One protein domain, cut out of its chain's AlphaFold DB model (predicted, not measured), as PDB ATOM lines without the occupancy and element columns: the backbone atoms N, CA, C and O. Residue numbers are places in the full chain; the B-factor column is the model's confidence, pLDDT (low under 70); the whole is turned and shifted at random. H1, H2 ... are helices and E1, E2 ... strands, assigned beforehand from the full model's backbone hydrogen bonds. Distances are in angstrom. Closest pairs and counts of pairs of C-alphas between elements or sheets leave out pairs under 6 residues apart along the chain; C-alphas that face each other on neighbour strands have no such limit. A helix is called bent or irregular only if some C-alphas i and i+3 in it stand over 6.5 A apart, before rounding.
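This is residues 515 to 730 of the 745 residues of the protein "HET domain-containing protein" of Pochonia chlamydosporia 123 (UniProt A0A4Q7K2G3). A closed barrel of six strands, E3 to E8, has three helices, H2, H3 and H4, packed on its outside toward one end of the long axis, and the small hairpin E1 and E2 lies toward the other end. The long H4 reaches the barrel with residues 656 to 660 and has its first residue, His 633, far from it. The printed part has 216 residues, with four named helices and eight named strands in the order E1 E2 E3 H1 H2 H3 H4 E4 E5 E6 E7 E8, a mixed class; both sheets are antiparallel. The whole is compact, with a radius of gyration of the C-alphas of 18.5 A, yet elongated, spanning 63 by 38 by 28 A.

Begin at Phe 515; residues 515 to 544 hold no named element. Find C-alpha 545 at (27.457, -37.550, -2.893), where E1, residues 545 to 548, begins; E2 is 551 to 554. E3, 557 to 571, measures 30.5 A and bends by 89 degrees at residue 568. Then come H1, 577 to 580; H2, 589 to 598, 14.2 A; H3, 613 to 623, 15.5 A; and H4, 633 to 660, 36.5 A, which is irregular, with C-alphas 634 and 637 7.7 A apart. E4 is 668 to 675, 20.5 A; E5 680 to 685; E6 695 to 700; E7 710 to 716; and E8 722 to 729, ending at C-alpha 729, (30.264, -19.573, 3.532).

Round the barrel run E3, E4, E5, E8, E7, E6 and back to E3. Look for N 566 and O 672 of E3 and E4, 3.0 A; N 671 and O 683 of hairpin E4 and E5, 2.9 A; N 684 and O 727 of E5 and E8, 2.8 A; N 713 and O 726 of hairpin E7 and E8, 2.9 A; N 698 and O 712 of hairpin E6 and E7, 2.8 A; and N 558 and O 699 of E6 and E3, 2.8 A. E6 E7 E8 are a meander, each strand the antiparallel neighbour of the one before; with E5, antiparallel to E8, they make a Greek key. H2 is on the barrel, outside it, at a height over the sheet of 9.2 A; its closest C-alphas to E5 are Ala 598 and Gln 681, 4.7 A. H3 touches H2 at Ala 615 and Ala 596, 4.4 A, and H4 at Ala 618 and Ala 649, 5.0 A. H1 is on the barrel, outside it, and touches no helix. Every O i to N i+4 pair is within hydrogen-bond range in H2 and H3; H4 has 19 of 24, and H1 is too short for one.

The farthest C-alphas, Ser 549 and His 633, are 63.2 A apart. The printed part has no cut, and the link H2 to H3 is long. pLDDT is under 70 in 74 residues, among them 515 to 557.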
ATOM      1  N   PHE A 515      36.263 -29.727   5.382       54.62
ATOM      2  CA  PHE A 515      37.408 -30.569   5.709       54.62
ATOM      3  C   PHE A 515      38.060 -31.219   4.479       54.62
ATOM      4  O   PHE A 515      39.177 -31.702   4.595       54.62
ATOM      5  N   LEU A 516      37.440 -31.190   3.290       47.88
ATOM      6  CA  LEU A 516      38.074 -31.713   2.070       47.88
ATOM      7  C   LEU A 516      39.314 -30.894   1.683       47.88
ATOM      8  O   LEU A 516      39.183 -29.715   1.345       47.88
ATOM      9  N   GLY A 517      40.476 -31.538   1.599       41.56
ATOM     10  CA  GLY A 517      41.668 -30.983   0.953       41.56
ATOM     11  C   GLY A 517      42.978 -31.371   1.634       41.56
ATOM     12  O   GLY A 517      43.035 -31.511   2.856       41.56
ATOM     13  N   GLY A 518      44.036 -31.512   0.830       35.38
ATOM     14  CA  GLY A 518      45.433 -31.584   1.270       35.38
ATOM     15  C   GLY A 518      45.776 -32.788   2.145       35.38
ATOM     16  O   GLY A 518      46.321 -33.781   1.671       35.38
ATOM     17  N   GLN A 519      45.508 -32.655   3.445       41.12
ATOM     18  CA  GLN A 519      45.878 -33.615   4.489       41.12
ATOM     19  C   GLN A 519      44.725 -33.952   5.448       41.12
ATOM     20  O   GLN A 519      44.953 -34.552   6.496       41.12
ATOM     21  N   SER A 520      43.467 -33.670   5.081       35.94
ATOM     22  CA  SER A 520      42.353 -34.446   5.645       35.94
ATOM     23  C   SER A 520      42.364 -35.852   5.054       35.94
ATOM     24  O   SER A 520      41.650 -36.146   4.098       35.94
ATOM     25  N   GLN A 521      43.210 -36.685   5.652       30.94
ATOM     26  CA  GLN A 521      43.224 -38.144   5.620       30.94
ATOM     27  C   GLN A 521      41.825 -38.745   5.380       30.94
ATOM     28  O   GLN A 521      41.032 -38.840   6.314       30.94
ATOM     29  N   LEU A 522      41.402 -39.133   4.172       30.33
ATOM     30  CA  LEU A 522      41.910 -38.947   2.787       30.33
ATOM     31  C   LEU A 522      40.660 -38.622   1.895       30.33
ATOM     32  O   LEU A 522      39.568 -38.896   2.400       30.33
ATOM     33  N   PRO A 523      40.703 -38.138   0.620       30.78
ATOM     34  CA  PRO A 523      41.699 -38.454  -0.416       30.78
ATOM     35  C   PRO A 523      42.338 -37.275  -1.201       30.78
ATOM     36  O   PRO A 523      41.763 -36.210  -1.393       30.78
ATOM     37  N   VAL A 524      43.562 -37.561  -1.666       31.23
ATOM     38  CA  VAL A 524      44.341 -37.070  -2.831       31.23
ATOM     39  C   VAL A 524      44.110 -35.646  -3.393       31.23
ATOM     40  O   VAL A 524      43.059 -35.314  -3.932       31.23
ATOM     41  N   ASN A 525      45.212 -34.887  -3.508       31.16
ATOM     42  CA  ASN A 525      45.360 -33.566  -4.169       31.16
ATOM     43  C   ASN A 525      44.903 -33.449  -5.648       31.16
ATOM     44  O   ASN A 525      45.027 -32.377  -6.247       31.16
ATOM     45  N   HIS A 526      44.438 -34.537  -6.261       33.94
ATOM     46  CA  HIS A 526      44.121 -34.638  -7.687       33.94
ATOM     47  C   HIS A 526      42.759 -35.283  -7.963       33.94
ATOM     48  O   HIS A 526      42.429 -35.504  -9.127       33.94
ATOM     49  N   GLU A 527      41.959 -35.575  -6.933       36.84
ATOM     50  CA  GLU A 527      40.607 -36.071  -7.162       36.84
ATOM     51  C   GLU A 527      39.686 -34.975  -7.702       36.84
ATOM     52  O   GLU A 527      39.582 -33.859  -7.188       36.84
ATOM     53  N   SER A 528      39.015 -35.339  -8.786       33.56
ATOM     54  CA  SER A 528      37.989 -34.548  -9.433       33.56
ATOM     55  C   SER A 528      36.749 -34.557  -8.549       33.56
ATOM     56  O   SER A 528      36.212 -35.621  -8.251       33.56
ATOM     57  N   ILE A 529      36.184 -33.391  -8.239       40.84
ATOM     58  CA  ILE A 529      34.720 -33.350  -8.179       40.84
ATOM     59  C   ILE A 529      34.282 -33.717  -9.601       40.84
ATOM     60  O   ILE A 529      34.832 -33.166 -10.558       40.84
ATOM     61  N   GLY A 530      33.461 -34.756  -9.741       40.56
ATOM     62  CA  GLY A 530      33.325 -35.532 -10.974       40.56
ATOM     63  C   GLY A 530      32.681 -34.781 -12.143       40.56
ATOM     64  O   GLY A 530      32.669 -33.553 -12.207       40.56
ATOM     65  N   MET A 531      32.107 -35.533 -13.082       36.81
ATOM     66  CA  MET A 531      31.197 -34.925 -14.050       36.81
ATOM     67  C   MET A 531      30.003 -34.339 -13.294       36.81
ATOM     68  O   MET A 531      29.335 -35.054 -12.550       36.81
ATOM     69  N   ILE A 532      29.725 -33.053 -13.499       43.34
ATOM     70  CA  ILE A 532      28.416 -32.494 -13.162       43.34
ATOM     71  C   ILE A 532      27.457 -32.965 -14.252       43.34
ATOM     72  O   ILE A 532      27.690 -32.690 -15.431       43.34
ATOM     73  N   THR A 533      26.372 -33.629 -13.862       40.97
ATOM     74  CA  THR A 533      25.222 -33.861 -14.742       40.97
ATOM     75  C   THR A 533      24.181 -32.782 -14.427       40.97
ATOM     76  O   THR A 533      23.506 -32.884 -13.402       40.97
ATOM     77  N   PRO A 534      24.078 -31.696 -15.223       39.91
ATOM     78  CA  PRO A 534      23.218 -30.560 -14.901       39.91
ATOM     79  C   PRO A 534      21.754 -30.867 -15.241       39.91
ATOM     80  O   PRO A 534      21.232 -30.437 -16.271       39.91
ATOM     81  N   GLU A 535      21.076 -31.614 -14.371       41.34
ATOM     82  CA  GLU A 535      19.631 -31.810 -14.487       41.34
ATOM     83  C   GLU A 535      18.872 -30.506 -14.194       41.34
ATOM     84  O   GLU A 535      19.180 -29.758 -13.261       41.34
ATOM     85  N   LEU A 536      17.873 -30.199 -15.026       42.44
ATOM     86  CA  LEU A 536      17.149 -28.932 -14.941       42.44
ATOM     87  C   LEU A 536      16.271 -28.875 -13.686       42.44
ATOM     88  O   LEU A 536      15.166 -29.412 -13.668       42.44
ATOM     89  N   ARG A 537      16.699 -28.066 -12.711       42.44
ATOM     90  CA  ARG A 537      15.845 -27.512 -11.646       42.44
ATOM     91  C   ARG A 537      15.123 -28.566 -10.799       42.44
ATOM     92  O   ARG A 537      13.919 -28.439 -10.556       42.44
ATOM     93  N   SER A 538      15.863 -29.537 -10.258       44.16
ATOM     94  CA  SER A 538      15.398 -30.165  -9.017       44.16
ATOM     95  C   SER A 538      15.200 -29.072  -7.960       44.16
ATOM     96  O   SER A 538      16.072 -28.226  -7.753       44.16
ATOM     97  N   ARG A 539      14.022 -29.064  -7.329       49.16
ATOM     98  CA  ARG A 539      13.687 -28.199  -6.183       49.16
ATOM     99  C   ARG A 539      13.810 -28.931  -4.848       49.16
ATOM    100  O   ARG A 539      13.419 -28.393  -3.817       49.16
ATOM    101  N   GLU A 540      14.306 -30.158  -4.877       48.56
ATOM    102  CA  GLU A 540      14.483 -30.984  -3.695       48.56
ATOM    103  C   GLU A 540      15.841 -30.699  -3.042       48.56
ATOM    104  O   GLU A 540      16.830 -30.435  -3.726       48.56
ATOM    105  N   GLU A 541      15.904 -30.797  -1.713       52.41
ATOM    106  CA  GLU A 541      17.158 -30.713  -0.940       52.41
ATOM    107  C   GLU A 541      17.911 -32.069  -0.913       52.41
ATOM    108  O   GLU A 541      18.783 -32.315  -0.078       52.41
ATOM    109  N   SER A 542      17.540 -32.986  -1.815       50.66
ATOM    110  CA  SER A 542      18.024 -34.364  -1.926       50.66
ATOM    111  C   SER A 542      19.302 -34.432  -2.777       50.66
ATOM    112  O   SER A 542      19.269 -34.659  -3.985       50.66
ATOM    113  N   HIS A 543      20.466 -34.251  -2.152       55.03
ATOM    114  CA  HIS A 543      21.768 -34.307  -2.837       55.03
ATOM    115  C   HIS A 543      22.515 -35.587  -2.475       55.03
ATOM    116  O   HIS A 543      22.845 -35.801  -1.309       55.03
ATOM    117  N   THR A 544      22.822 -36.434  -3.461       55.56
ATOM    118  CA  THR A 544      23.656 -37.624  -3.231       55.56
ATOM    119  C   THR A 544      25.103 -37.330  -3.610       55.56
ATOM    120  O   THR A 544      25.389 -36.919  -4.738       55.56
ATOM    121  N   LEU A 545      26.016 -37.573  -2.668       56.28
ATOM    122  CA  LEU A 545      27.457 -37.550  -2.893       56.28
ATOM    123  C   LEU A 545      27.977 -38.987  -2.933       56.28
ATOM    124  O   LEU A 545      27.953 -39.687  -1.922       56.28
ATOM    125  N   GLU A 546      28.467 -39.412  -4.092       56.22
ATOM    126  CA  GLU A 546      28.955 -40.770  -4.325       56.22
ATOM    127  C   GLU A 546      30.486 -40.760  -4.477       56.22
ATOM    128  O   GLU A 546      31.015 -40.150  -5.410       56.22
ATOM    129  N   PRO A 547      31.239 -41.423  -3.580       52.19
ATOM    130  CA  PRO A 547      32.668 -41.637  -3.773       52.19
ATOM    131  C   PRO A 547      32.916 -42.571  -4.965       52.19
ATOM    132  O   PRO A 547      32.449 -43.708  -4.976       52.19
ATOM    133  N   THR A 548      33.689 -42.111  -5.946       51.91
ATOM    134  CA  THR A 548      34.138 -42.904  -7.103       51.91
ATOM    135  C   THR A 548      35.652 -43.121  -7.046       51.91
ATOM    136  O   THR A 548      36.345 -42.474  -6.265       51.91
ATOM    137  N   SER A 549      36.203 -43.972  -7.919       47.22
ATOM    138  CA  SER A 549      37.660 -44.175  -8.034       47.22
ATOM    139  C   SER A 549      38.450 -42.925  -8.450       47.22
ATOM    140  O   SER A 549      39.677 -42.950  -8.414       47.22
ATOM    141  N   ASN A 550      37.760 -41.870  -8.899       48.91
ATOM    142  CA  ASN A 550      38.353 -40.668  -9.487       48.91
ATOM    143  C   ASN A 550      37.962 -39.384  -8.716       48.91
ATOM    144  O   ASN A 550      38.275 -38.281  -9.176       48.91
ATOM    145  N   GLY A 551      37.262 -39.528  -7.583       56.12
ATOM    146  CA  GLY A 551      36.764 -38.441  -6.735       56.12
ATOM    147  C   GLY A 551      35.254 -38.461  -6.484       56.12
ATOM    148  O   GLY A 551      34.598 -39.492  -6.638       56.12
ATOM    149  N   LEU A 552      34.690 -37.333  -6.048       58.78
ATOM    150  CA  LEU A 552      33.287 -37.234  -5.616       58.78
ATOM    151  C   LEU A 552      32.347 -36.939  -6.791       58.78
ATOM    152  O   LEU A 552      32.400 -35.854  -7.371       58.78
ATOM    153  N   HIS A 553      31.446 -37.869  -7.099       62.66
ATOM    154  CA  HIS A 553      30.302 -37.632  -7.979       62.66
ATOM    155  C   HIS A 553      29.176 -36.934  -7.194       62.66
ATOM    156  O   HIS A 553      28.954 -37.240  -6.020       62.66
ATOM    157  N   LEU A 554      28.511 -35.958  -7.823       64.31
ATOM    158  CA  LEU A 554      27.506 -35.094  -7.200       64.31
ATOM    159  C   LEU A 554      26.227 -35.080  -8.047       64.31
ATOM    160  O   LEU A 554      26.231 -34.517  -9.142       64.31
ATOM    161  N   ASN A 555      25.128 -35.618  -7.518       63.62
ATOM    162  CA  ASN A 555      23.807 -35.494  -8.145       63.62
ATOM    163  C   ASN A 555      23.018 -34.328  -7.527       63.62
ATOM    164  O   ASN A 555      23.242 -33.947  -6.374       63.62
ATOM    165  N   ASN A 556      22.067 -33.774  -8.284       65.69
ATOM    166  CA  ASN A 556      21.175 -32.684  -7.863       65.69
ATOM    167  C   ASN A 556      21.890 -31.409  -7.363       65.69
ATOM    168  O   ASN A 556      21.319 -30.661  -6.572       65.69
ATOM    169  N   VAL A 557      23.130 -31.138  -7.785       67.62
ATOM    170  CA  VAL A 557      23.854 -29.915  -7.390       67.62
ATOM    171  C   VAL A 557      23.627 -28.763  -8.365       67.62
ATOM    172  O   VAL A 557      23.751 -28.907  -9.579       67.62
ATOM    173  N   GLY A 558      23.325 -27.593  -7.809       73.25
ATOM    174  CA  GLY A 558      23.346 -26.324  -8.518       73.25
ATOM    175  C   GLY A 558      24.767 -25.768  -8.604       73.25
ATOM    176  O   GLY A 558      25.617 -26.026  -7.744       73.25
ATOM    177  N   TYR A 559      25.013 -24.964  -9.636       80.69
ATOM    178  CA  TYR A 559      26.252 -24.211  -9.777       80.69
ATOM    179  C   TYR A 559      25.988 -22.769 -10.217       80.69
ATOM    180  O   TYR A 559      24.962 -22.468 -10.836       80.69
ATOM    181  N   ASP A 560      26.922 -21.884  -9.881       83.00
ATOM    182  CA  ASP A 560      26.928 -20.479 -10.297       83.00
ATOM    183  C   ASP A 560      28.379 -20.000 -10.489       83.00
ATOM    184  O   ASP A 560      29.263 -20.338  -9.694       83.00
ATOM    185  N   TYR A 561      28.636 -19.239 -11.553       88.44
ATOM    186  CA  TYR A 561      29.963 -18.724 -11.901       88.44
ATOM    187  C   TYR A 561      30.327 -17.510 -11.049       88.44
ATOM    188  O   TYR A 561      29.497 -16.634 -10.798       88.44
ATOM    189  N   VAL A 562      31.598 -17.395 -10.669       90.56
ATOM    190  CA  VAL A 562      32.115 -16.199  -9.997       90.56
ATOM    191  C   VAL A 562      32.314 -15.077 -11.024       90.56
ATOM    192  O   VAL A 562      32.973 -15.254 -12.041       90.56
ATOM    193  N   THR A 563      31.752 -13.898 -10.752       90.75
ATOM    194  CA  THR A 563      31.858 -12.704 -11.616       90.75
ATOM    195  C   THR A 563      32.831 -11.662 -11.080       90.75
ATOM    196  O   THR A 563      33.453 -10.940 -11.856       90.75
ATOM    197  N   ARG A 564      32.977 -11.581  -9.752       91.31
ATOM    198  CA  ARG A 564      33.978 -10.762  -9.062       91.31
ATOM    199  C   ARG A 564      34.528 -11.512  -7.861       91.31
ATOM    200  O   ARG A 564      33.821 -12.287  -7.220       91.31
ATOM    201  N   MET A 565      35.778 -11.208  -7.544       92.88
ATOM    202  CA  MET A 565      36.477 -11.675  -6.359       92.88
ATOM    203  C   MET A 565      37.328 -10.534  -5.793       92.88
ATOM    204  O   MET A 565      37.856  -9.726  -6.558       92.88
ATOM    205  N   HIS A 566      37.482 -10.481  -4.474       91.50
ATOM    206  CA  HIS A 566      38.458  -9.630  -3.794       91.50
ATOM    207  C   HIS A 566      39.146 -10.423  -2.678       91.50
ATOM    208  O   HIS A 566      38.451 -11.101  -1.927       91.50
ATOM    209  N   CYS A 567      40.471 -10.327  -2.537       90.12
ATOM    210  CA  CYS A 567      41.225 -11.000  -1.472       90.12
ATOM    211  C   CYS A 567      41.532 -10.052  -0.302       90.12
ATOM    212  O   CYS A 567      42.211  -9.048  -0.485       90.12
ATOM    213  N   HIS A 568      41.048 -10.387   0.897       85.31
ATOM    214  CA  HIS A 568      41.178  -9.562   2.105       85.31
ATOM    215  C   HIS A 568      42.375  -9.937   2.989       85.31
ATOM    216  O   HIS A 568      42.933  -9.077   3.669       85.31
ATOM    217  N   PHE A 569      42.734 -11.220   3.023       84.94
ATOM    218  CA  PHE A 569      43.748 -11.783   3.916       84.94
ATOM    219  C   PHE A 569      44.347 -13.039   3.279       84.94
ATOM    220  O   PHE A 569      43.628 -13.766   2.595       84.94
ATOM    221  N   GLY A 570      45.630 -13.315   3.519       84.62
ATOM    222  CA  GLY A 570      46.325 -14.480   2.971       84.62
ATOM    223  C   GLY A 570      47.427 -15.006   3.891       84.62
ATOM    224  O   GLY A 570      47.956 -14.265   4.715       84.62
ATOM    225  N   THR A 571      47.763 -16.286   3.742       79.06
ATOM    226  CA  THR A 571      48.820 -16.998   4.476       79.06
ATOM    227  C   THR A 571      49.740 -17.747   3.517       79.06
ATOM    228  O   THR A 571      49.328 -18.132   2.419       79.06
ATOM    229  N   GLY A 572      50.985 -17.985   3.941       82.50
ATOM    230  CA  GLY A 572      51.968 -18.718   3.141       82.50
ATOM    231  C   GLY A 572      52.256 -18.006   1.818       82.50
ATOM    232  O   GLY A 572      52.408 -16.785   1.790       82.50
ATOM    233  N   SER A 573      52.271 -18.736   0.704       85.25
ATOM    234  CA  SER A 573      52.474 -18.155  -0.634       85.25
ATOM    235  C   SER A 573      51.377 -17.168  -1.071       85.25
ATOM    236  O   SER A 573      51.569 -16.435  -2.039       85.25
ATOM    237  N   LEU A 574      50.247 -17.100  -0.351       86.25
ATOM    238  CA  LEU A 574      49.150 -16.165  -0.618       86.25
ATOM    239  C   LEU A 574      49.187 -14.896   0.253       86.25
ATOM    240  O   LEU A 574      48.318 -14.044   0.084       86.25
ATOM    241  N   GLU A 575      50.178 -14.721   1.138       88.75
ATOM    242  CA  GLU A 575      50.299 -13.542   2.022       88.75
ATOM    243  C   GLU A 575      50.362 -12.208   1.249       88.75
ATOM    244  O   GLU A 575      49.743 -11.221   1.650       88.75
ATOM    245  N   GLU A 576      51.022 -12.180   0.086       91.38
ATOM    246  CA  GLU A 576      51.072 -10.996  -0.786       91.38
ATOM    247  C   GLU A 576      49.826 -10.829  -1.680       91.38
ATOM    248  O   GLU A 576      49.633  -9.770  -2.282       91.38
ATOM    249  N   TRP A 577      48.947 -11.834  -1.791       91.75
ATOM    250  CA  TRP A 577      47.822 -11.793  -2.735       91.75
ATOM    251  C   TRP A 577      46.824 -10.642  -2.481       91.75
ATOM    252  O   TRP A 577      46.442  -9.993  -3.462       91.75
ATOM    253  N   PRO A 578      46.452 -10.289  -1.229       90.69
ATOM    254  CA  PRO A 578      45.633  -9.107  -0.947       90.69
ATOM    255  C   PRO A 578      46.205  -7.795  -1.505       90.69
ATOM    256  O   PRO A 578      45.442  -6.895  -1.850       90.69
ATOM    257  N   MET A 579      47.532  -7.676  -1.664       90.12
ATOM    258  CA  MET A 579      48.167  -6.455  -2.185       90.12
ATOM    259  C   MET A 579      47.858  -6.191  -3.668       90.12
ATOM    260  O   MET A 579      48.104  -5.090  -4.155       90.12
ATOM    261  N   LYS A 580      47.300  -7.175  -4.390       90.06
ATOM    262  CA  LYS A 580      46.872  -7.034  -5.793       90.06
ATOM    263  C   LYS A 580      45.490  -6.377  -5.948       90.06
ATOM    264  O   LYS A 580      45.033  -6.219  -7.079       90.06
ATOM    265  N   PHE A 581      44.815  -6.013  -4.853       89.19
ATOM    266  CA  PHE A 581      43.453  -5.470  -4.864       89.19
ATOM    267  C   PHE A 581      43.344  -4.112  -4.142       89.19
ATOM    268  O   PHE A 581      44.065  -3.834  -3.185       89.19
ATOM    269  N   ASN A 582      42.397  -3.275  -4.579       85.12
ATOM    270  CA  ASN A 582      42.173  -1.929  -4.033       85.12
ATOM    271  C   ASN A 582      41.671  -1.949  -2.574       85.12
ATOM    272  O   ASN A 582      40.925  -2.852  -2.178       85.12
ATOM    273  N   GLN A 583      42.001  -0.916  -1.793       84.00
ATOM    274  CA  GLN A 583      41.595  -0.811  -0.388       84.00
ATOM    275  C   GLN A 583      40.100  -0.489  -0.270       84.00
ATOM    276  O   GLN A 583      39.500   0.045  -1.197       84.00
ATOM    277  N   ILE A 584      39.478  -0.771   0.881       86.75
ATOM    278  CA  ILE A 584      38.018  -0.624   1.050       86.75
ATOM    279  C   ILE A 584      37.492   0.808   0.826       86.75
ATOM    280  O   ILE A 584      36.333   0.990   0.459       86.75
ATOM    281  N   LEU A 585      38.340   1.827   0.990       85.81
ATOM    282  CA  LEU A 585      37.994   3.224   0.703       85.81
ATOM    283  C   LEU A 585      37.910   3.528  -0.806       85.81
ATOM    284  O   LEU A 585      37.203   4.451  -1.194       85.81
ATOM    285  N   ASP A 586      38.564   2.726  -1.652       87.88
ATOM    286  CA  ASP A 586      38.513   2.821  -3.119       87.88
ATOM    287  C   ASP A 586      37.305   2.065  -3.720       87.88
ATOM    288  O   ASP A 586      37.146   1.984  -4.940       87.88
ATOM    289  N   TRP A 587      36.496   1.412  -2.880       90.25
ATOM    290  CA  TRP A 587      35.396   0.555  -3.313       90.25
ATOM    291  C   TRP A 587      34.122   1.341  -3.615       90.25
ATOM    292  O   TRP A 587      33.777   2.303  -2.931       90.25
ATOM    293  N   THR A 588      33.335   0.843  -4.569       92.88
ATOM    294  CA  THR A 588      31.954   1.309  -4.740       92.88
ATOM    295  C   THR A 588      31.088   0.956  -3.528       92.88
ATOM    296  O   THR A 588      31.286  -0.077  -2.882       92.88
ATOM    297  N   VAL A 589      30.052   1.767  -3.285       92.31
ATOM    298  CA  VAL A 589      29.023   1.528  -2.256       92.31
ATOM    299  C   VAL A 589      28.488   0.091  -2.317       92.31
ATOM    300  O   VAL A 589      28.400  -0.584  -1.294       92.31
ATOM    301  N   GLN A 590      28.207  -0.417  -3.525       91.81
ATOM    302  CA  GLN A 590      27.721  -1.784  -3.727       91.81
ATOM    303  C   GLN A 590      28.714  -2.834  -3.207       91.81
ATOM    304  O   GLN A 590      28.288  -3.768  -2.536       91.81
ATOM    305  N   GLN A 591      30.015  -2.693  -3.481       91.06
ATOM    306  CA  GLN A 591      31.025  -3.636  -2.984       91.06
ATOM    307  C   GLN A 591      31.110  -3.615  -1.454       91.06
ATOM    308  O   GLN A 591      31.221  -4.670  -0.835       91.06
ATOM    309  N   GLN A 592      31.022  -2.434  -0.829       92.75
ATOM    310  CA  GLN A 592      31.032  -2.335   0.632       92.75
ATOM    311  C   GLN A 592      29.794  -3.022   1.233       92.75
ATOM    312  O   GLN A 592      29.931  -3.847   2.133       92.75
ATOM    313  N   GLN A 593      28.601  -2.789   0.677       91.38
ATOM    314  CA  GLN A 593      27.390  -3.507   1.091       91.38
ATOM    315  C   GLN A 593      27.466  -5.023   0.838       91.38
ATOM    316  O   GLN A 593      26.943  -5.810   1.623       91.38
ATOM    317  N   GLU A 594      28.108  -5.460  -0.248       89.25
ATOM    318  CA  GLU A 594      28.352  -6.881  -0.530       89.25
ATOM    319  C   GLU A 594      29.246  -7.529   0.537       89.25
ATOM    320  O   GLU A 594      28.940  -8.644   0.956       89.25
ATOM    321  N   LEU A 595      30.274  -6.826   1.036       89.31
ATOM    322  CA  LEU A 595      31.071  -7.276   2.184       89.31
ATOM    323  C   LEU A 595      30.253  -7.285   3.479       89.31
ATOM    324  O   LEU A 595      30.256  -8.300   4.165       89.31
ATOM    325  N   ALA A 596      29.538  -6.202   3.805       89.69
ATOM    326  CA  ALA A 596      28.741  -6.116   5.032       89.69
ATOM    327  C   ALA A 596      27.739  -7.278   5.137       89.69
ATOM    328  O   ALA A 596      27.755  -8.024   6.115       89.69
ATOM    329  N   ARG A 597      26.963  -7.522   4.069       85.62
ATOM    330  CA  ARG A 597      26.024  -8.654   3.977       85.62
ATOM    331  C   ARG A 597      26.725 -10.014   4.064       85.62
ATOM    332  O   ARG A 597      26.179 -10.929   4.668       85.62
ATOM    333  N   ALA A 598      27.911 -10.168   3.470       82.06
ATOM    334  CA  ALA A 598      28.684 -11.413   3.536       82.06
ATOM    335  C   ALA A 598      29.330 -11.661   4.916       82.06
ATOM    336  O   ALA A 598      29.676 -12.799   5.223       82.06
ATOM    337  N   PHE A 599      29.475 -10.616   5.736       82.31
ATOM    338  CA  PHE A 599      30.007 -10.663   7.101       82.31
ATOM    339  C   PHE A 599      28.911 -10.602   8.184       82.31
ATOM    340  O   PHE A 599      29.232 -10.442   9.358       82.31
ATOM    341  N   ASN A 600      27.630 -10.720   7.802       80.44
ATOM    342  CA  ASN A 600      26.461 -10.615   8.690       80.44
ATOM    343  C   ASN A 600      26.375  -9.274   9.465       80.44
ATOM    344  O   ASN A 600      25.949  -9.219  10.618       80.44
ATOM    345  N   MET A 601      26.798  -8.181   8.821       86.25
ATOM    346  CA  MET A 601      26.835  -6.820   9.370       86.25
ATOM    347  C   MET A 601      25.769  -5.916   8.722       86.25
ATOM    348  O   MET A 601      25.427  -6.138   7.556       86.25
ATOM    349  N   PRO A 602      25.302  -4.848   9.405       89.25
ATOM    350  CA  PRO A 602      24.423  -3.843   8.805       89.25
ATOM    351  C   PRO A 602      25.045  -3.212   7.553       89.25
ATOM    352  O   PRO A 602      26.176  -2.719   7.593       89.25
ATOM    353  N   ASP A 603      24.302  -3.218   6.446       91.19
ATOM    354  CA  ASP A 603      24.730  -2.704   5.142       91.19
ATOM    355  C   ASP A 603      24.253  -1.268   4.856       91.19
ATOM    356  O   ASP A 603      24.325  -0.789   3.719       91.19
ATOM    357  N   ASP A 604      23.803  -0.562   5.895       92.06
ATOM    358  CA  ASP A 604      23.463   0.858   5.855       92.06
ATOM    359  C   ASP A 604      24.650   1.714   5.390       92.06
ATOM    360  O   ASP A 604      25.819   1.438   5.691       92.06
ATOM    361  N   VAL A 605      24.339   2.780   4.655       90.88
ATOM    362  CA  VAL A 605      25.313   3.686   4.037       90.88
ATOM    363  C   VAL A 605      25.149   5.070   4.650       90.88
ATOM    364  O   VAL A 605      24.061   5.641   4.624       90.88
ATOM    365  N   HIS A 606      26.230   5.621   5.191       88.81
ATOM    366  CA  HIS A 606      26.226   6.927   5.839       88.81
ATOM    367  C   HIS A 606      26.063   8.046   4.795       88.81
ATOM    368  O   HIS A 606      26.927   8.237   3.934       88.81
ATOM    369  N   GLU A 607      24.945   8.780   4.869       84.44
ATOM    370  CA  GLU A 607      24.436   9.655   3.795       84.44
ATOM    371  C   GLU A 607      25.463  10.665   3.262       84.44
ATOM    372  O   GLU A 607      25.539  10.902   2.059       84.44
ATOM    373  N   GLN A 608      26.273  11.244   4.152       82.19
ATOM    374  CA  GLN A 608      27.230  12.304   3.812       82.19
ATOM    375  C   GLN A 608      28.511  11.785   3.142       82.19
ATOM    376  O   GLN A 608      29.238  12.562   2.529       82.19
ATOM    377  N   THR A 609      28.825  10.493   3.284       83.50
ATOM    378  CA  THR A 609      30.140   9.928   2.921       83.50
ATOM    379  C   THR A 609      30.058   8.812   1.886       83.50
ATOM    380  O   THR A 609      31.069   8.485   1.271       83.50
ATOM    381  N   GLY A 610      28.885   8.196   1.702       87.50
ATOM    382  CA  GLY A 610      28.720   7.023   0.842       87.50
ATOM    383  C   GLY A 610      29.377   5.747   1.389       87.50
ATOM    384  O   GLY A 610      29.460   4.756   0.667       87.50
ATOM    385  N   LEU A 611      29.840   5.753   2.644       90.00
ATOM    386  CA  LEU A 611      30.552   4.633   3.264       90.00
ATOM    387  C   LEU A 611      29.624   3.753   4.111       90.00
ATOM    388  O   LEU A 611      28.773   4.259   4.845       90.00
ATOM    389  N   CYS A 612      29.821   2.435   4.054       93.00
ATOM    390  CA  CYS A 612      29.074   1.467   4.857       93.00
ATOM    391  C   CYS A 612      29.815   1.112   6.157       93.00
ATOM    392  O   CYS A 612      30.903   0.533   6.132       93.00
ATOM    393  N   ALA A 613      29.207   1.413   7.308       92.00
ATOM    394  CA  ALA A 613      29.836   1.212   8.615       92.00
ATOM    395  C   ALA A 613      30.112  -0.273   8.932       92.00
ATOM    396  O   ALA A 613      31.190  -0.608   9.425       92.00
ATOM    397  N   GLY A 614      29.182  -1.176   8.600       92.44
ATOM    398  CA  GLY A 614      29.365  -2.618   8.798       92.44
ATOM    399  C   GLY A 614      30.504  -3.198   7.956       92.44
ATOM    400  O   GLY A 614      31.255  -4.047   8.433       92.44
ATOM    401  N   ALA A 615      30.696  -2.685   6.736       93.00
ATOM    402  CA  ALA A 615      31.788  -3.090   5.852       93.00
ATOM    403  C   ALA A 615      33.161  -2.656   6.389       93.00
ATOM    404  O   ALA A 615      34.118  -3.431   6.350       93.00
ATOM    405  N   LEU A 616      33.255  -1.431   6.919       92.12
ATOM    406  CA  LEU A 616      34.486  -0.919   7.524       92.12
ATOM    407  C   LEU A 616      34.829  -1.676   8.815       92.12
ATOM    408  O   LEU A 616      35.986  -2.046   8.989       92.12
ATOM    409  N   ALA A 617      33.839  -1.994   9.660       91.69
ATOM    410  CA  ALA A 617      34.033  -2.827  10.852       91.69
ATOM    411  C   ALA A 617      34.489  -4.261  10.506       91.69
ATOM    412  O   ALA A 617      35.389  -4.796  11.151       91.69
ATOM    413  N   ALA A 618      33.922  -4.877   9.462       90.44
ATOM    414  CA  ALA A 618      34.398  -6.165   8.951       90.44
ATOM    415  C   ALA A 618      35.856  -6.078   8.464       90.44
ATOM    416  O   ALA A 618      36.683  -6.920   8.807       90.44
ATOM    417  N   TYR A 619      36.207  -5.032   7.709       89.62
ATOM    418  CA  TYR A 619      37.561  -4.846   7.185       89.62
ATOM    419  C   TYR A 619      38.613  -4.616   8.282       89.62
ATOM    420  O   TYR A 619      39.697  -5.203   8.206       89.62
ATOM    421  N   THR A 620      38.320  -3.807   9.308       86.88
ATOM    422  CA  THR A 620      39.241  -3.612  10.443       86.88
ATOM    423  C   THR A 620      39.428  -4.911  11.229       86.88
ATOM    424  O   THR A 620      40.565  -5.252  11.552       86.88
ATOM    425  N   ALA A 621      38.354  -5.681  11.452       87.00
ATOM    426  CA  ALA A 621      38.415  -6.984  12.114       87.00
ATOM    427  C   ALA A 621      39.296  -7.993  11.353       87.00
ATOM    428  O   ALA A 621      40.214  -8.552  11.949       87.00
ATOM    429  N   ILE A 622      39.075  -8.182  10.043       84.00
ATOM    430  CA  ILE A 622      39.854  -9.121   9.208       84.00
ATOM    431  C   ILE A 622      41.336  -8.728   9.146       84.00
ATOM    432  O   ILE A 622      42.220  -9.571   9.280       84.00
ATOM    433  N   THR A 623      41.622  -7.451   8.871       80.81
ATOM    434  CA  THR A 623      42.978  -7.011   8.498       80.81
ATOM    435  C   THR A 623      43.836  -6.572   9.682       80.81
ATOM    436  O   THR A 623      45.044  -6.400   9.521       80.81
ATOM    437  N   GLY A 624      43.230  -6.315  10.847       77.62
ATOM    438  CA  GLY A 624      43.889  -5.685  11.995       77.62
ATOM    439  C   GLY A 624      44.345  -4.239  11.745       77.62
ATOM    440  O   GLY A 624      45.034  -3.657  12.583       77.62
ATOM    441  N   ARG A 625      44.002  -3.642  10.592       73.12
ATOM    442  CA  ARG A 625      44.415  -2.285  10.216       73.12
ATOM    443  C   ARG A 625      43.387  -1.275  10.705       73.12
ATOM    444  O   ARG A 625      42.280  -1.213  10.178       73.12
ATOM    445  N   ASN A 626      43.782  -0.425  11.650       67.19
ATOM    446  CA  ASN A 626      43.010   0.771  11.975       67.19
ATOM    447  C   ASN A 626      42.996   1.725  10.776       67.19
ATOM    448  O   ASN A 626      44.028   2.282  10.399       67.19
ATOM    449  N   ILE A 627      41.811   1.947  10.209       68.12
ATOM    450  CA  ILE A 627      41.549   3.071   9.308       68.12
ATOM    451  C   ILE A 627      41.518   4.321  10.196       68.12
ATOM    452  O   ILE A 627      40.591   4.490  10.986       68.12
ATOM    453  N   SER A 628      42.563   5.153  10.161       55.78
ATOM    454  CA  SER A 628      42.655   6.268  11.111       55.78
ATOM    455  C   SER A 628      41.719   7.432  10.737       55.78
ATOM    456  O   SER A 628      41.735   7.868   9.584       55.78
ATOM    457  N   PRO A 629      40.945   7.993  11.689       53.84
ATOM    458  CA  PRO A 629      40.071   9.145  11.456       53.84
ATOM    459  C   PRO A 629      40.810  10.502  11.466       53.84
ATOM    460  O   PRO A 629      40.158  11.544  11.415       53.84
ATOM    461  N   GLU A 630      42.148  10.513  11.537       50.62
ATOM    462  CA  GLU A 630      43.007  11.709  11.689       50.62
ATOM    463  C   GLU A 630      42.746  12.850  10.682       50.62
ATOM    464  O   GLU A 630      43.086  13.998  10.964       50.62
ATOM    465  N   SER A 631      42.113  12.569   9.541       49.72
ATOM    466  CA  SER A 631      41.841  13.551   8.483       49.72
ATOM    467  C   SER A 631      40.554  14.375   8.654       49.72
ATOM    468  O   SER A 631      40.453  15.431   8.033       49.72
ATOM    469  N   MET A 632      39.538  13.905   9.397       52.28
ATOM    470  CA  MET A 632      38.157  14.414   9.253       52.28
ATOM    471  C   MET A 632      37.347  14.425  10.564       52.28
ATOM    472  O   MET A 632      36.933  13.379  11.058       52.28
ATOM    473  N   HIS A 633      36.983  15.613  11.066       58.09
ATOM    474  CA  HIS A 633      35.948  15.750  12.113       58.09
ATOM    475  C   HIS A 633      34.552  15.304  11.631       58.09
ATOM    476  O   HIS A 633      33.739  14.842  12.428       58.09
ATOM    477  N   GLU A 634      34.290  15.404  10.327       58.84
ATOM    478  CA  GLU A 634      33.012  15.070   9.681       58.84
ATOM    479  C   GLU A 634      32.702  13.558   9.675       58.84
ATOM    480  O   GLU A 634      31.584  13.156   9.374       58.84
ATOM    481  N   LEU A 635      33.665  12.700  10.043       74.88
ATOM    482  CA  LEU A 635      33.482  11.243  10.107       74.88
ATOM    483  C   LEU A 635      33.101  10.720  11.504       74.88
ATOM    484  O   LEU A 635      32.977   9.510  11.673       74.88
ATOM    485  N   ALA A 636      32.914  11.584  12.508       79.50
ATOM    486  CA  ALA A 636      32.717  11.155  13.899       79.50
ATOM    487  C   ALA A 636      31.500  10.224  14.109       79.50
ATOM    488  O   ALA A 636      31.609   9.235  14.833       79.50
ATOM    489  N   GLU A 637      30.367  10.493  13.451       83.25
ATOM    490  CA  GLU A 637      29.134   9.690  13.557       83.25
ATOM    491  C   GLU A 637      29.263   8.325  12.854       83.25
ATOM    492  O   GLU A 637      28.888   7.282  13.409       83.25
ATOM    493  N   LEU A 638      29.900   8.305  11.676       86.25
ATOM    494  CA  LEU A 638      30.320   7.073  11.009       86.25
ATOM    495  C   LEU A 638      31.243   6.250  11.922       86.25
ATOM    496  O   LEU A 638      31.058   5.041  12.039       86.25
ATOM    497  N   TRP A 639      32.211   6.886  12.590       86.00
ATOM    498  CA  TRP A 639      33.187   6.184  13.425       86.00
ATOM    499  C   TRP A 639      32.602   5.644  14.731       86.00
ATOM    500  O   TRP A 639      32.940   4.525  15.115       86.00
ATOM    501  N   GLU A 640      31.652   6.346  15.359       87.38
ATOM    502  CA  GLU A 640      30.873   5.775  16.467       87.38
ATOM    503  C   GLU A 640      30.087   4.535  16.003       87.38
ATOM    504  O   GLU A 640      30.040   3.518  16.696       87.38
ATOM    505  N   THR A 641      29.522   4.579  14.792       89.00
ATOM    506  CA  THR A 641      28.770   3.457  14.211       89.00
ATOM    507  C   THR A 641      29.675   2.274  13.843       89.00
ATOM    508  O   THR A 641      29.272   1.126  14.021       89.00
ATOM    509  N   VAL A 642      30.910   2.516  13.392       89.62
ATOM    510  CA  VAL A 642      31.923   1.466  13.168       89.62
ATOM    511  C   VAL A 642      32.357   0.835  14.494       89.62
ATOM    512  O   VAL A 642      32.305  -0.386  14.621       89.62
ATOM    513  N   GLN A 643      32.682   1.635  15.515       87.62
ATOM    514  CA  GLN A 643      33.058   1.141  16.850       87.62
ATOM    515  C   GLN A 643      31.934   0.338  17.519       87.62
ATOM    516  O   GLN A 643      32.182  -0.700  18.127       87.62
ATOM    517  N   ARG A 644      30.673   0.758  17.357       90.06
ATOM    518  CA  ARG A 644      29.497   0.023  17.856       90.06
ATOM    519  C   ARG A 644      29.325  -1.351  17.188       90.06
ATOM    520  O   ARG A 644      28.757  -2.254  17.794       90.06
ATOM    521  N   ASN A 645      29.819  -1.505  15.959       90.50
ATOM    522  CA  ASN A 645      29.770  -2.733  15.162       90.50
ATOM    523  C   ASN A 645      31.012  -3.634  15.329       90.50
ATOM    524  O   ASN A 645      30.929  -4.841  15.099       90.50
ATOM    525  N   GLU A 646      32.145  -3.084  15.772       89.06
ATOM    526  CA  GLU A 646      33.420  -3.793  15.967       89.06
ATOM    527  C   GLU A 646      33.302  -5.114  16.772       89.06
ATOM    528  O   GLU A 646      33.855  -6.120  16.323       89.06
ATOM    529  N   PRO A 647      32.536  -5.212  17.884       89.31
ATOM    530  CA  PRO A 647      32.418  -6.463  18.644       89.31
ATOM    531  C   PRO A 647      31.738  -7.601  17.868       89.31
ATOM    532  O   PRO A 647      32.043  -8.772  18.109       89.31
ATOM    533  N   ILE A 648      30.825  -7.262  16.949       87.94
ATOM    534  CA  ILE A 648      30.114  -8.213  16.080       87.94
ATOM    535  C   ILE A 648      31.057  -8.668  14.962       87.94
ATOM    536  O   ILE A 648      31.248  -9.867  14.766       87.94
ATOM    537  N   ALA A 649      31.726  -7.717  14.302       88.56
ATOM    538  CA  ALA A 649      32.700  -8.005  13.255       88.56
ATOM    539  C   ALA A 649      33.856  -8.884  13.764       88.56
ATOM    540  O   ALA A 649      34.260  -9.829  13.092       88.56
ATOM    541  N   LEU A 650      34.347  -8.650  14.985       86.25
ATOM    542  CA  LEU A 650      35.362  -9.502  15.612       86.25
ATOM    543  C   LEU A 650      34.842 -10.909  15.961       86.25
ATOM    544  O   LEU A 650      35.626 -11.857  15.950       86.25
ATOM    545  N   LEU A 651      33.543 -11.085  16.233       81.50
ATOM    546  CA  LEU A 651      32.947 -12.403  16.490       81.50
ATOM    547  C   LEU A 651      32.803 -13.233  15.202       81.50
ATOM    548  O   LEU A 651      33.162 -14.410  15.186       81.50
ATOM    549  N   GLU A 652      32.330 -12.629  14.112       80.75
ATOM    550  CA  GLU A 652      32.279 -13.301  12.805       80.75
ATOM    551  C   GLU A 652      33.702 -13.475  12.217       80.75
ATOM    552  O   GLU A 652      33.984 -14.453  11.524       80.75
ATOM    553  N   TRP A 653      34.671 -12.627  12.593       81.19
ATOM    554  CA  TRP A 653      36.087 -12.870  12.294       81.19
ATOM    555  C   TRP A 653      36.680 -14.026  13.110       81.19
ATOM    556  O   TRP A 653      37.436 -14.815  12.550       81.19
ATOM    557  N   ILE A 654      36.295 -14.226  14.377       75.94
ATOM    558  CA  ILE A 654      36.627 -15.465  15.111       75.94
ATOM    559  C   ILE A 654      36.119 -16.693  14.342       75.94
ATOM    560  O   ILE A 654      36.864 -17.660  14.166       75.94
ATOM    561  N   ARG A 655      34.886 -16.628  13.820       74.12
ATOM    562  CA  ARG A 655      34.250 -17.696  13.033       74.12
ATOM    563  C   ARG A 655      35.078 -18.115  11.824       74.12
ATOM    564  O   ARG A 655      35.404 -19.289  11.672       74.12
ATOM    565  N   VAL A 656      35.402 -17.149  10.966       71.69
ATOM    566  CA  VAL A 656      36.045 -17.380   9.664       71.69
ATOM    567  C   VAL A 656      37.569 -17.495   9.802       71.69
ATOM    568  O   VAL A 656      38.201 -18.315   9.137       71.69
ATOM    569  N   GLY A 657      38.164 -16.750  10.733       68.31
ATOM    570  CA  GLY A 657      39.582 -16.797  11.083       68.31
ATOM    571  C   GLY A 657      40.027 -18.144  11.661       68.31
ATOM    572  O   GLY A 657      41.100 -18.634  11.309       68.31
ATOM    573  N   ALA A 658      39.196 -18.795  12.484       65.00
ATOM    574  CA  ALA A 658      39.485 -20.136  13.002       65.00
ATOM    575  C   ALA A 658      39.459 -21.227  11.908       65.00
ATOM    576  O   ALA A 658      40.168 -22.228  12.024       65.00
ATOM    577  N   LEU A 659      38.681 -21.026  10.837       61.28
ATOM    578  CA  LEU A 659      38.685 -21.886   9.646       61.28
ATOM    579  C   LEU A 659      39.962 -21.684   8.811       61.28
ATOM    580  O   LEU A 659      40.593 -22.668   8.435       61.28
ATOM    581  N   LEU A 660      40.368 -20.429   8.578       61.38
ATOM    582  CA  LEU A 660      41.592 -20.062   7.845       61.38
ATOM    583  C   LEU A 660      42.864 -20.588   8.517       61.38
ATOM    584  O   LEU A 660      43.708 -21.200   7.874       61.38
ATOM    585  N   LEU A 661      43.001 -20.364   9.824       56.19
ATOM    586  CA  LEU A 661      44.230 -20.658  10.571       56.19
ATOM    587  C   LEU A 661      44.246 -22.075  11.166       56.19
ATOM    588  O   LEU A 661      45.093 -22.389  12.010       56.19
ATOM    589  N   ARG A 662      43.322 -22.945  10.726       55.28
ATOM    590  CA  ARG A 662      43.188 -24.334  11.191       55.28
ATOM    591  C   ARG A 662      44.480 -25.130  11.003       55.28
ATOM    592  O   ARG A 662      44.828 -25.918  11.889       55.28
ATOM    593  N   ASP A 663      45.217 -24.886   9.917       51.69
ATOM    594  CA  ASP A 663      46.612 -25.306   9.818       51.69
ATOM    595  C   ASP A 663      47.507 -24.298   9.073       51.69
ATOM    596  O   ASP A 663      47.361 -24.052   7.883       51.69
ATOM    597  N   LEU A 664      48.465 -23.729   9.813       45.53
ATOM    598  CA  LEU A 664      49.417 -22.694   9.378       45.53
ATOM    599  C   LEU A 664      50.467 -23.193   8.364       45.53
ATOM    600  O   LEU A 664      51.314 -22.420   7.930       45.53
ATOM    601  N   SER A 665      50.447 -24.484   8.034       48.50
ATOM    602  CA  SER A 665      51.259 -25.103   6.984       48.50
ATOM    603  C   SER A 665      50.677 -24.912   5.576       48.50
ATOM    604  O   SER A 665      51.345 -25.266   4.605       48.50
ATOM    605  N   PHE A 666      49.456 -24.372   5.454       60.62
ATOM    606  CA  PHE A 666      48.756 -24.221   4.182       60.62
ATOM    607  C   PHE A 666      48.700 -22.775   3.690       60.62
ATOM    608  O   PHE A 666      48.359 -21.830   4.410       60.62
ATOM    609  N   ASP A 667      48.943 -22.653   2.392       74.56
ATOM    610  CA  ASP A 667      48.614 -21.487   1.591       74.56
ATOM    611  C   ASP A 667      47.087 -21.329   1.571       74.56
ATOM    612  O   ASP A 667      46.357 -22.217   1.119       74.56
ATOM    613  N   SER A 668      46.572 -20.240   2.135       79.12
ATOM    614  CA  SER A 668      45.130 -19.997   2.252       79.12
ATOM    615  C   SER A 668      44.813 -18.511   2.176       79.12
ATOM    616  O   SER A 668      45.595 -17.676   2.618       79.12
ATOM    617  N   ALA A 669      43.662 -18.168   1.605       84.12
ATOM    618  CA  ALA A 669      43.239 -16.786   1.418       84.12
ATOM    619  C   ALA A 669      41.749 -16.598   1.707       84.12
ATOM    620  O   ALA A 669      40.925 -17.367   1.211       84.12
ATOM    621  N   LEU A 670      41.407 -15.551   2.465       85.56
ATOM    622  CA  LEU A 670      40.029 -15.094   2.623       85.56
ATOM    623  C   LEU A 670      39.669 -14.177   1.464       85.56
ATOM    624  O   LEU A 670      40.238 -13.091   1.320       85.56
ATOM    625  N   VAL A 671      38.668 -14.580   0.693       89.12
ATOM    626  CA  VAL A 671      38.128 -13.786  -0.405       89.12
ATOM    627  C   VAL A 671      36.644 -13.482  -0.203       89.12
ATOM    628  O   VAL A 671      35.903 -14.274   0.375       89.12
ATOM    629  N   LEU A 672      36.199 -12.344  -0.724       90.81
ATOM    630  CA  LEU A 672      34.795 -12.069  -1.018       90.81
ATOM    631  C   LEU A 672      34.529 -12.522  -2.460       90.81
ATOM    632  O   LEU A 672      35.161 -12.006  -3.383       90.81
ATOM    633  N   LEU A 673      33.614 -13.471  -2.662       89.38
ATOM    634  CA  LEU A 673      33.131 -13.905  -3.978       89.38
ATOM    635  C   LEU A 673      31.774 -13.267  -4.277       89.38
ATOM    636  O   LEU A 673      30.920 -13.200  -3.394       89.38
ATOM    637  N   VAL A 674      31.546 -12.876  -5.533       88.44
ATOM    638  CA  VAL A 674      30.223 -12.472  -6.036       88.44
ATOM    639  C   VAL A 674      29.896 -13.234  -7.317       88.44
ATOM    640  O   VAL A 674      30.638 -13.154  -8.298       88.44
ATOM    641  N   THR A 675      28.786 -13.968  -7.326       86.62
ATOM    642  CA  THR A 675      28.397 -14.876  -8.421       86.62
ATOM    643  C   THR A 675      27.438 -14.230  -9.443       86.62
ATOM    644  O   THR A 675      27.071 -13.062  -9.279       86.62
ATOM    645  N   GLN A 676      27.023 -14.930 -10.514       82.88
ATOM    646  CA  GLN A 676      26.125 -14.357 -11.537       82.88
ATOM    647  C   GLN A 676      24.722 -14.063 -10.991       82.88
ATOM    648  O   GLN A 676      24.135 -13.043 -11.357       82.88
ATOM    649  N   SER A 677      24.220 -14.866 -10.043       75.31
ATOM    650  CA  SER A 677      22.987 -14.567  -9.285       75.31
ATOM    651  C   SER A 677      23.105 -13.348  -8.349       75.31
ATOM    652  O   SER A 677      22.141 -12.986  -7.676       75.31
ATOM    653  N   ARG A 678      24.270 -12.677  -8.309       69.38
ATOM    654  CA  ARG A 678      24.614 -11.581  -7.379       69.38
ATOM    655  C   ARG A 678      24.560 -12.005  -5.908       69.38
ATOM    656  O   ARG A 678      24.353 -11.183  -5.007       69.38
ATOM    657  N   ASN A 679      24.792 -13.289  -5.653       73.25
ATOM    658  CA  ASN A 679      25.068 -13.784  -4.318       73.25
ATOM    659  C   ASN A 679      26.524 -13.457  -3.962       73.25
ATOM    660  O   ASN A 679      27.464 -13.869  -4.636       73.25
ATOM    661  N   ALA A 680      26.672 -12.629  -2.927       82.88
ATOM    662  CA  ALA A 680      27.941 -12.197  -2.357       82.88
ATOM    663  C   ALA A 680      28.170 -12.955  -1.049       82.88
ATOM    664  O   ALA A 680      27.262 -12.991  -0.212       82.88
ATOM    665  N   GLN A 681      29.347 -13.563  -0.913       82.31
ATOM    666  CA  GLN A 681      29.695 -14.470   0.179       82.31
ATOM    667  C   GLN A 681      31.203 -14.481   0.446       82.31
ATOM    668  O   GLN A 681      32.005 -14.261  -0.463       82.31
ATOM    669  N   LEU A 682      31.598 -14.783   1.681       84.06
ATOM    670  CA  LEU A 682      32.994 -15.054   2.025       84.06
ATOM    671  C   LEU A 682      33.404 -16.452   1.547       84.06
ATOM    672  O   LEU A 682      32.573 -17.358   1.486       84.06
ATOM    673  N   ALA A 683      34.687 -16.650   1.259       82.19
ATOM    674  CA  ALA A 683      35.249 -17.954   0.935       82.19
ATOM    675  C   ALA A 683      36.724 -18.084   1.340       82.19
ATOM    676  O   ALA A 683      37.463 -17.102   1.331       82.19
ATOM    677  N   ILE A 684      37.164 -19.308   1.633       81.06
ATOM    678  CA  ILE A 684      38.585 -19.669   1.726       81.06
ATOM    679  C   ILE A 684      39.007 -20.308   0.408       81.06
ATOM    680  O   ILE A 684      38.402 -21.302  -0.000       81.06
ATOM    681  N   LEU A 685      40.055 -19.787  -0.226       83.19
ATOM    682  CA  LEU A 685      40.733 -20.429  -1.355       83.19
ATOM    683  C   LEU A 685      42.109 -20.946  -0.925       83.19
ATOM    684  O   LEU A 685      42.764 -20.317  -0.098       83.19
ATOM    685  N   THR A 686      42.548 -22.066  -1.500       80.56
ATOM    686  CA  THR A 686      43.851 -22.706  -1.210       80.56
ATOM    687  C   THR A 686      44.863 -22.561  -2.354       80.56
ATOM    688  O   THR A 686      45.863 -23.269  -2.403       80.56
ATOM    689  N   GLU A 687      44.577 -21.699  -3.332       83.81
ATOM    690  CA  GLU A 687      45.488 -21.317  -4.415       83.81
ATOM    691  C   GLU A 687      45.104 -19.937  -4.969       83.81
ATOM    692  O   GLU A 687      43.956 -19.503  -4.833       83.81
ATOM    693  N   GLN A 688      46.051 -19.262  -5.629       89.12
ATOM    694  CA  GLN A 688      45.770 -18.031  -6.366       89.12
ATOM    695  C   GLN A 688      44.844 -18.335  -7.559       89.12
ATOM    696  O   GLN A 688      45.002 -19.347  -8.248       89.12
ATOM    697  N   VAL A 689      43.883 -17.449  -7.827       88.38
ATOM    698  CA  VAL A 689      42.986 -17.549  -8.986       88.38
ATOM    699  C   VAL A 689      43.003 -16.239  -9.771       88.38
ATOM    700  O   VAL A 689      42.440 -15.242  -9.329       88.38
ATOM    701  N   ASP A 690      43.645 -16.264 -10.939       84.25
ATOM    702  CA  ASP A 690      43.762 -15.104 -11.838       84.25
ATOM    703  C   ASP A 690      42.696 -15.087 -12.950       84.25
ATOM    704  O   ASP A 690      42.376 -14.031 -13.489       84.25
ATOM    705  N   ASP A 691      42.113 -16.249 -13.271       86.19
ATOM    706  CA  ASP A 691      40.984 -16.398 -14.193       86.19
ATOM    707  C   ASP A 691      39.708 -16.784 -13.430       86.19
ATOM    708  O   ASP A 691      39.655 -17.827 -12.777       86.19
ATOM    709  N   LEU A 692      38.666 -15.958 -13.553       91.19
ATOM    710  CA  LEU A 692      37.341 -16.229 -12.988       91.19
ATOM    711  C   LEU A 692      36.406 -16.963 -13.961       91.19
ATOM    712  O   LEU A 692      35.390 -17.493 -13.520       91.19
ATOM    713  N   THR A 693      36.715 -17.037 -15.263       88.00
ATOM    714  CA  THR A 693      35.811 -17.648 -16.262       88.00
ATOM    715  C   THR A 693      35.627 -19.150 -16.051       88.00
ATOM    716  O   THR A 693      34.557 -19.691 -16.333       88.00
ATOM    717  N   SER A 694      36.640 -19.810 -15.486       88.00
ATOM    718  CA  SER A 694      36.595 -21.205 -15.045       88.00
ATOM    719  C   SER A 694      36.182 -21.392 -13.574       88.00
ATOM    720  O   SER A 694      36.032 -22.533 -13.137       88.00
ATOM    721  N   LEU A 695      35.981 -20.323 -12.791       90.94
ATOM    722  CA  LEU A 695      35.698 -20.407 -11.354       90.94
ATOM    723  C   LEU A 695      34.188 -20.482 -11.073       90.94
ATOM    724  O   LEU A 695      33.428 -19.563 -11.383       90.94
ATOM    725  N   ILE A 696      33.762 -21.563 -10.419       87.75
ATOM    726  CA  ILE A 696      32.367 -21.816 -10.051       87.75
ATOM    727  C   ILE A 696      32.203 -22.094  -8.555       87.75
ATOM    728  O   ILE A 696      33.111 -22.554  -7.858       87.75
ATOM    729  N   THR A 697      30.990 -21.851  -8.079       84.31
ATOM    730  CA  THR A 697      30.482 -22.285  -6.780       84.31
ATOM    731  C   THR A 697      29.559 -23.488  -6.981       84.31
ATOM    732  O   THR A 697      28.807 -23.521  -7.954       84.31
ATOM    733  N   LEU A 698      29.635 -24.480  -6.092       78.19
ATOM    734  CA  LEU A 698      28.846 -25.718  -6.122       78.19
ATOM    735  C   LEU A 698      28.072 -25.890  -4.818       78.19
ATOM    736  O   LEU A 698      28.656 -25.822  -3.733       78.19
ATOM    737  N   MET A 699      26.767 -26.118  -4.928       73.88
ATOM    738  CA  MET A 699      25.823 -26.106  -3.810       73.88
ATOM    739  C   MET A 699      24.625 -27.036  -4.085       73.88
ATOM    740  O   MET A 699      24.405 -27.418  -5.233       73.88
ATOM    741  N   PRO A 700      23.822 -27.390  -3.071       69.94
ATOM    742  CA  PRO A 700      22.436 -27.835  -3.246       69.94
ATOM    743  C   PRO A 700      21.684 -27.092  -4.359       69.94
ATOM    744  O   PRO A 700      21.694 -25.862  -4.379       69.94
ATOM    745  N   ALA A 701      21.009 -27.794  -5.282       66.50
ATOM    746  CA  ALA A 701      20.202 -27.133  -6.321       66.50
ATOM    747  C   ALA A 701      19.093 -26.239  -5.734       66.50
ATOM    748  O   ALA A 701      18.821 -25.165  -6.272       66.50
ATOM    749  N   SER A 702      18.532 -26.620  -4.582       61.59
ATOM    750  CA  SER A 702      17.601 -25.796  -3.800       61.59
ATOM    751  C   SER A 702      18.182 -24.434  -3.387       61.59
ATOM    752  O   SER A 702      17.428 -23.472  -3.244       61.59
ATOM    753  N   TYR A 703      19.509 -24.314  -3.246       63.81
ATOM    754  CA  TYR A 703      20.180 -23.075  -2.839       63.81
ATOM    755  C   TYR A 703      20.527 -22.132  -4.007       63.81
ATOM    756  O   TYR A 703      21.030 -21.036  -3.767       63.81
ATOM    757  N   GLN A 704      20.239 -22.501  -5.263       63.00
ATOM    758  CA  GLN A 704      20.563 -21.658  -6.426       63.00
ATOM    759  C   GLN A 704      19.821 -20.305  -6.401       63.00
ATOM    760  O   GLN A 704      20.408 -19.277  -6.740       63.00
ATOM    761  N   ASP A 705      18.563 -20.295  -5.945       57.38
ATOM    762  CA  ASP A 705      17.756 -19.075  -5.762       57.38
ATOM    763  C   ASP A 705      17.897 -18.464  -4.344       57.38
ATOM    764  O   ASP A 705      17.542 -17.302  -4.133       57.38
ATOM    765  N   GLN A 706      18.398 -19.223  -3.358       56.62
ATOM    766  CA  GLN A 706      18.557 -18.797  -1.956       56.62
ATOM    767  C   GLN A 706      19.853 -19.372  -1.350       56.62
ATOM    768  O   GLN A 706      19.875 -20.551  -1.001       56.62
ATOM    769  N   PRO A 707      20.932 -18.583  -1.170       53.41
ATOM    770  CA  PRO A 707      22.225 -19.115  -0.739       53.41
ATOM    771  C   PRO A 707      22.171 -19.658   0.699       53.41
ATOM    772  O   PRO A 707      22.158 -18.890   1.664       53.41
ATOM    773  N   GLY A 708      22.154 -20.987   0.827       55.97
ATOM    774  CA  GLY A 708      22.197 -21.700   2.105       55.97
ATOM    775  C   GLY A 708      23.585 -21.714   2.757       55.97
ATOM    776  O   GLY A 708      24.459 -20.924   2.418       55.97
ATOM    777  N   VAL A 709      23.793 -22.624   3.718       57.31
ATOM    778  CA  VAL A 709      24.876 -22.550   4.733       57.31
ATOM    779  C   VAL A 709      26.326 -22.527   4.214       57.31
ATOM    780  O   VAL A 709      27.230 -22.176   4.972       57.31
ATOM    781  N   GLY A 710      26.574 -22.884   2.953       71.81
ATOM    782  CA  GLY A 710      27.894 -22.826   2.324       71.81
ATOM    783  C   GLY A 710      27.939 -23.524   0.965       71.81
ATOM    784  O   GLY A 710      26.971 -24.161   0.547       71.81
ATOM    785  N   CYS A 711      29.078 -23.417   0.282       73.88
ATOM    786  CA  CYS A 711      29.318 -24.025  -1.026       73.88
ATOM    787  C   CYS A 711      30.752 -24.574  -1.134       73.88
ATOM    788  O   CYS A 711      31.654 -24.168  -0.400       73.88
ATOM    789  N   ILE A 712      31.005 -25.451  -2.103       78.25
ATOM    790  CA  ILE A 712      32.373 -25.736  -2.556       78.25
ATOM    791  C   ILE A 712      32.747 -24.680  -3.607       78.25
ATOM    792  O   ILE A 712      31.893 -24.272  -4.392       78.25
ATOM    793  N   VAL A 713      34.001 -24.225  -3.638       81.38
ATOM    794  CA  VAL A 713      34.531 -23.408  -4.743       81.38
ATOM    795  C   VAL A 713      35.441 -24.289  -5.589       81.38
ATOM    796  O   VAL A 713      36.340 -24.959  -5.065       81.38
ATOM    797  N   GLY A 714      35.202 -24.315  -6.896       83.19
ATOM    798  CA  GLY A 714      35.894 -25.198  -7.824       83.19
ATOM    799  C   GLY A 714      36.263 -24.518  -9.137       83.19
ATOM    800  O   GLY A 714      35.600 -23.582  -9.573       83.19
ATOM    801  N   ARG A 715      37.327 -25.009  -9.773       85.81
ATOM    802  CA  ARG A 715      37.735 -24.625 -11.125       85.81
ATOM    803  C   ARG A 715      37.266 -25.696 -12.106       85.81
ATOM    804  O   ARG A 715      37.707 -26.843 -12.016       85.81
ATOM    805  N   LEU A 716      36.379 -25.321 -13.022       83.75
ATOM    806  CA  LEU A 716      35.923 -26.159 -14.125       83.75
ATOM    807  C   LEU A 716      37.080 -26.382 -15.108       83.75
ATOM    808  O   LEU A 716      37.688 -25.434 -15.604       83.75
ATOM    809  N   LEU A 717      37.405 -27.645 -15.360       82.12
ATOM    810  CA  LEU A 717      38.475 -28.071 -16.255       82.12
ATOM    811  C   LEU A 717      37.925 -28.297 -17.677       82.12
ATOM    812  O   LEU A 717      36.750 -28.637 -17.828       82.12
ATOM    813  N   PRO A 718      38.763 -28.218 -18.731       78.44
ATOM    814  CA  PRO A 718      38.339 -28.494 -20.111       78.44
ATOM    815  C   PRO A 718      37.760 -29.901 -20.352       78.44
ATOM    816  O   PRO A 718      37.123 -30.127 -21.376       78.44
ATOM    817  N   SER A 719      37.965 -30.844 -19.427       74.12
ATOM    818  CA  SER A 719      37.368 -32.185 -19.434       74.12
ATOM    819  C   SER A 719      35.926 -32.246 -18.898       74.12
ATOM    820  O   SER A 719      35.351 -33.328 -18.867       74.12
ATOM    821  N   GLY A 720      35.343 -31.129 -18.441       71.31
ATOM    822  CA  GLY A 720      34.034 -31.088 -17.760       71.31
ATOM    823  C   GLY A 720      34.085 -31.456 -16.270       71.31
ATOM    824  O   GLY A 720      33.095 -31.310 -15.557       71.31
ATOM    825  N   GLN A 721      35.251 -31.891 -15.795       71.38
ATOM    826  CA  GLN A 721      35.578 -32.145 -14.392       71.38
ATOM    827  C   GLN A 721      35.757 -30.846 -13.602       71.38
ATOM    828  O   GLN A 721      36.140 -29.826 -14.174       71.38
ATOM    829  N   VAL A 722      35.595 -30.883 -12.277       73.44
ATOM    830  CA  VAL A 722      35.843 -29.716 -11.416       73.44
ATOM    831  C   VAL A 722      36.917 -30.019 -10.372       73.44
ATOM    832  O   VAL A 722      36.765 -30.890  -9.518       73.44
ATOM    833  N   LYS A 723      38.014 -29.256 -10.393       77.81
ATOM    834  CA  LYS A 723      39.019 -29.279  -9.321       77.81
ATOM    835  C   LYS A 723      38.498 -28.450  -8.144       77.81
ATOM    836  O   LYS A 723      38.161 -27.286  -8.349       77.81
ATOM    837  N   LYS A 724      38.485 -28.973  -6.910       77.56
ATOM    838  CA  LYS A 724      38.264 -28.120  -5.725       77.56
ATOM    839  C   LYS A 724      39.422 -27.119  -5.588       77.56
ATOM    840  O   LYS A 724      40.581 -27.522  -5.637       77.56
ATOM    841  N   VAL A 725      39.097 -25.842  -5.379       79.88
ATOM    842  CA  VAL A 725      40.073 -24.765  -5.102       79.88
ATOM    843  C   VAL A 725      39.758 -23.980  -3.822       79.88
ATOM    844  O   VAL A 725      40.564 -23.163  -3.384       79.88
ATOM    845  N   GLY A 726      38.590 -24.212  -3.211       78.12
ATOM    846  CA  GLY A 726      38.173 -23.513  -1.999       78.12
ATOM    847  C   GLY A 726      36.776 -23.877  -1.494       78.12
ATOM    848  O   GLY A 726      36.201 -24.902  -1.872       78.12
ATOM    849  N   LEU A 727      36.244 -23.037  -0.607       78.31
ATOM    850  CA  LEU A 727      35.002 -23.213   0.157       78.31
ATOM    851  C   LEU A 727      34.329 -21.863   0.400       78.31
ATOM    852  O   LEU A 727      34.992 -20.969   0.906       78.31
ATOM    853  N   GLY A 728      33.040 -21.731   0.090       76.25
ATOM    854  CA  GLY A 728      32.237 -20.541   0.382       76.25
ATOM    855  C   GLY A 728      31.354 -20.722   1.617       76.25
ATOM    856  O   GLY A 728      30.891 -21.827   1.902       76.25
ATOM    857  N   PHE A 729      31.102 -19.629   2.333       73.00
ATOM    858  CA  PHE A 729      30.264 -19.573   3.532       73.00
ATOM    859  C   PHE A 729      28.929 -18.893   3.224       73.00
ATOM    860  O   PHE A 729      28.904 -17.858   2.564       73.00
ATOM    861  N   GLY A 730      27.821 -19.457   3.707       62.75
ATOM    862  CA  GLY A 730      26.486 -18.918   3.443       62.75
ATOM    863  C   GLY A 730      26.293 -17.481   3.932       62.75
ATOM    864  O   GLY A 730      26.869 -17.088   4.945       62.75
TER     865      GLY A 730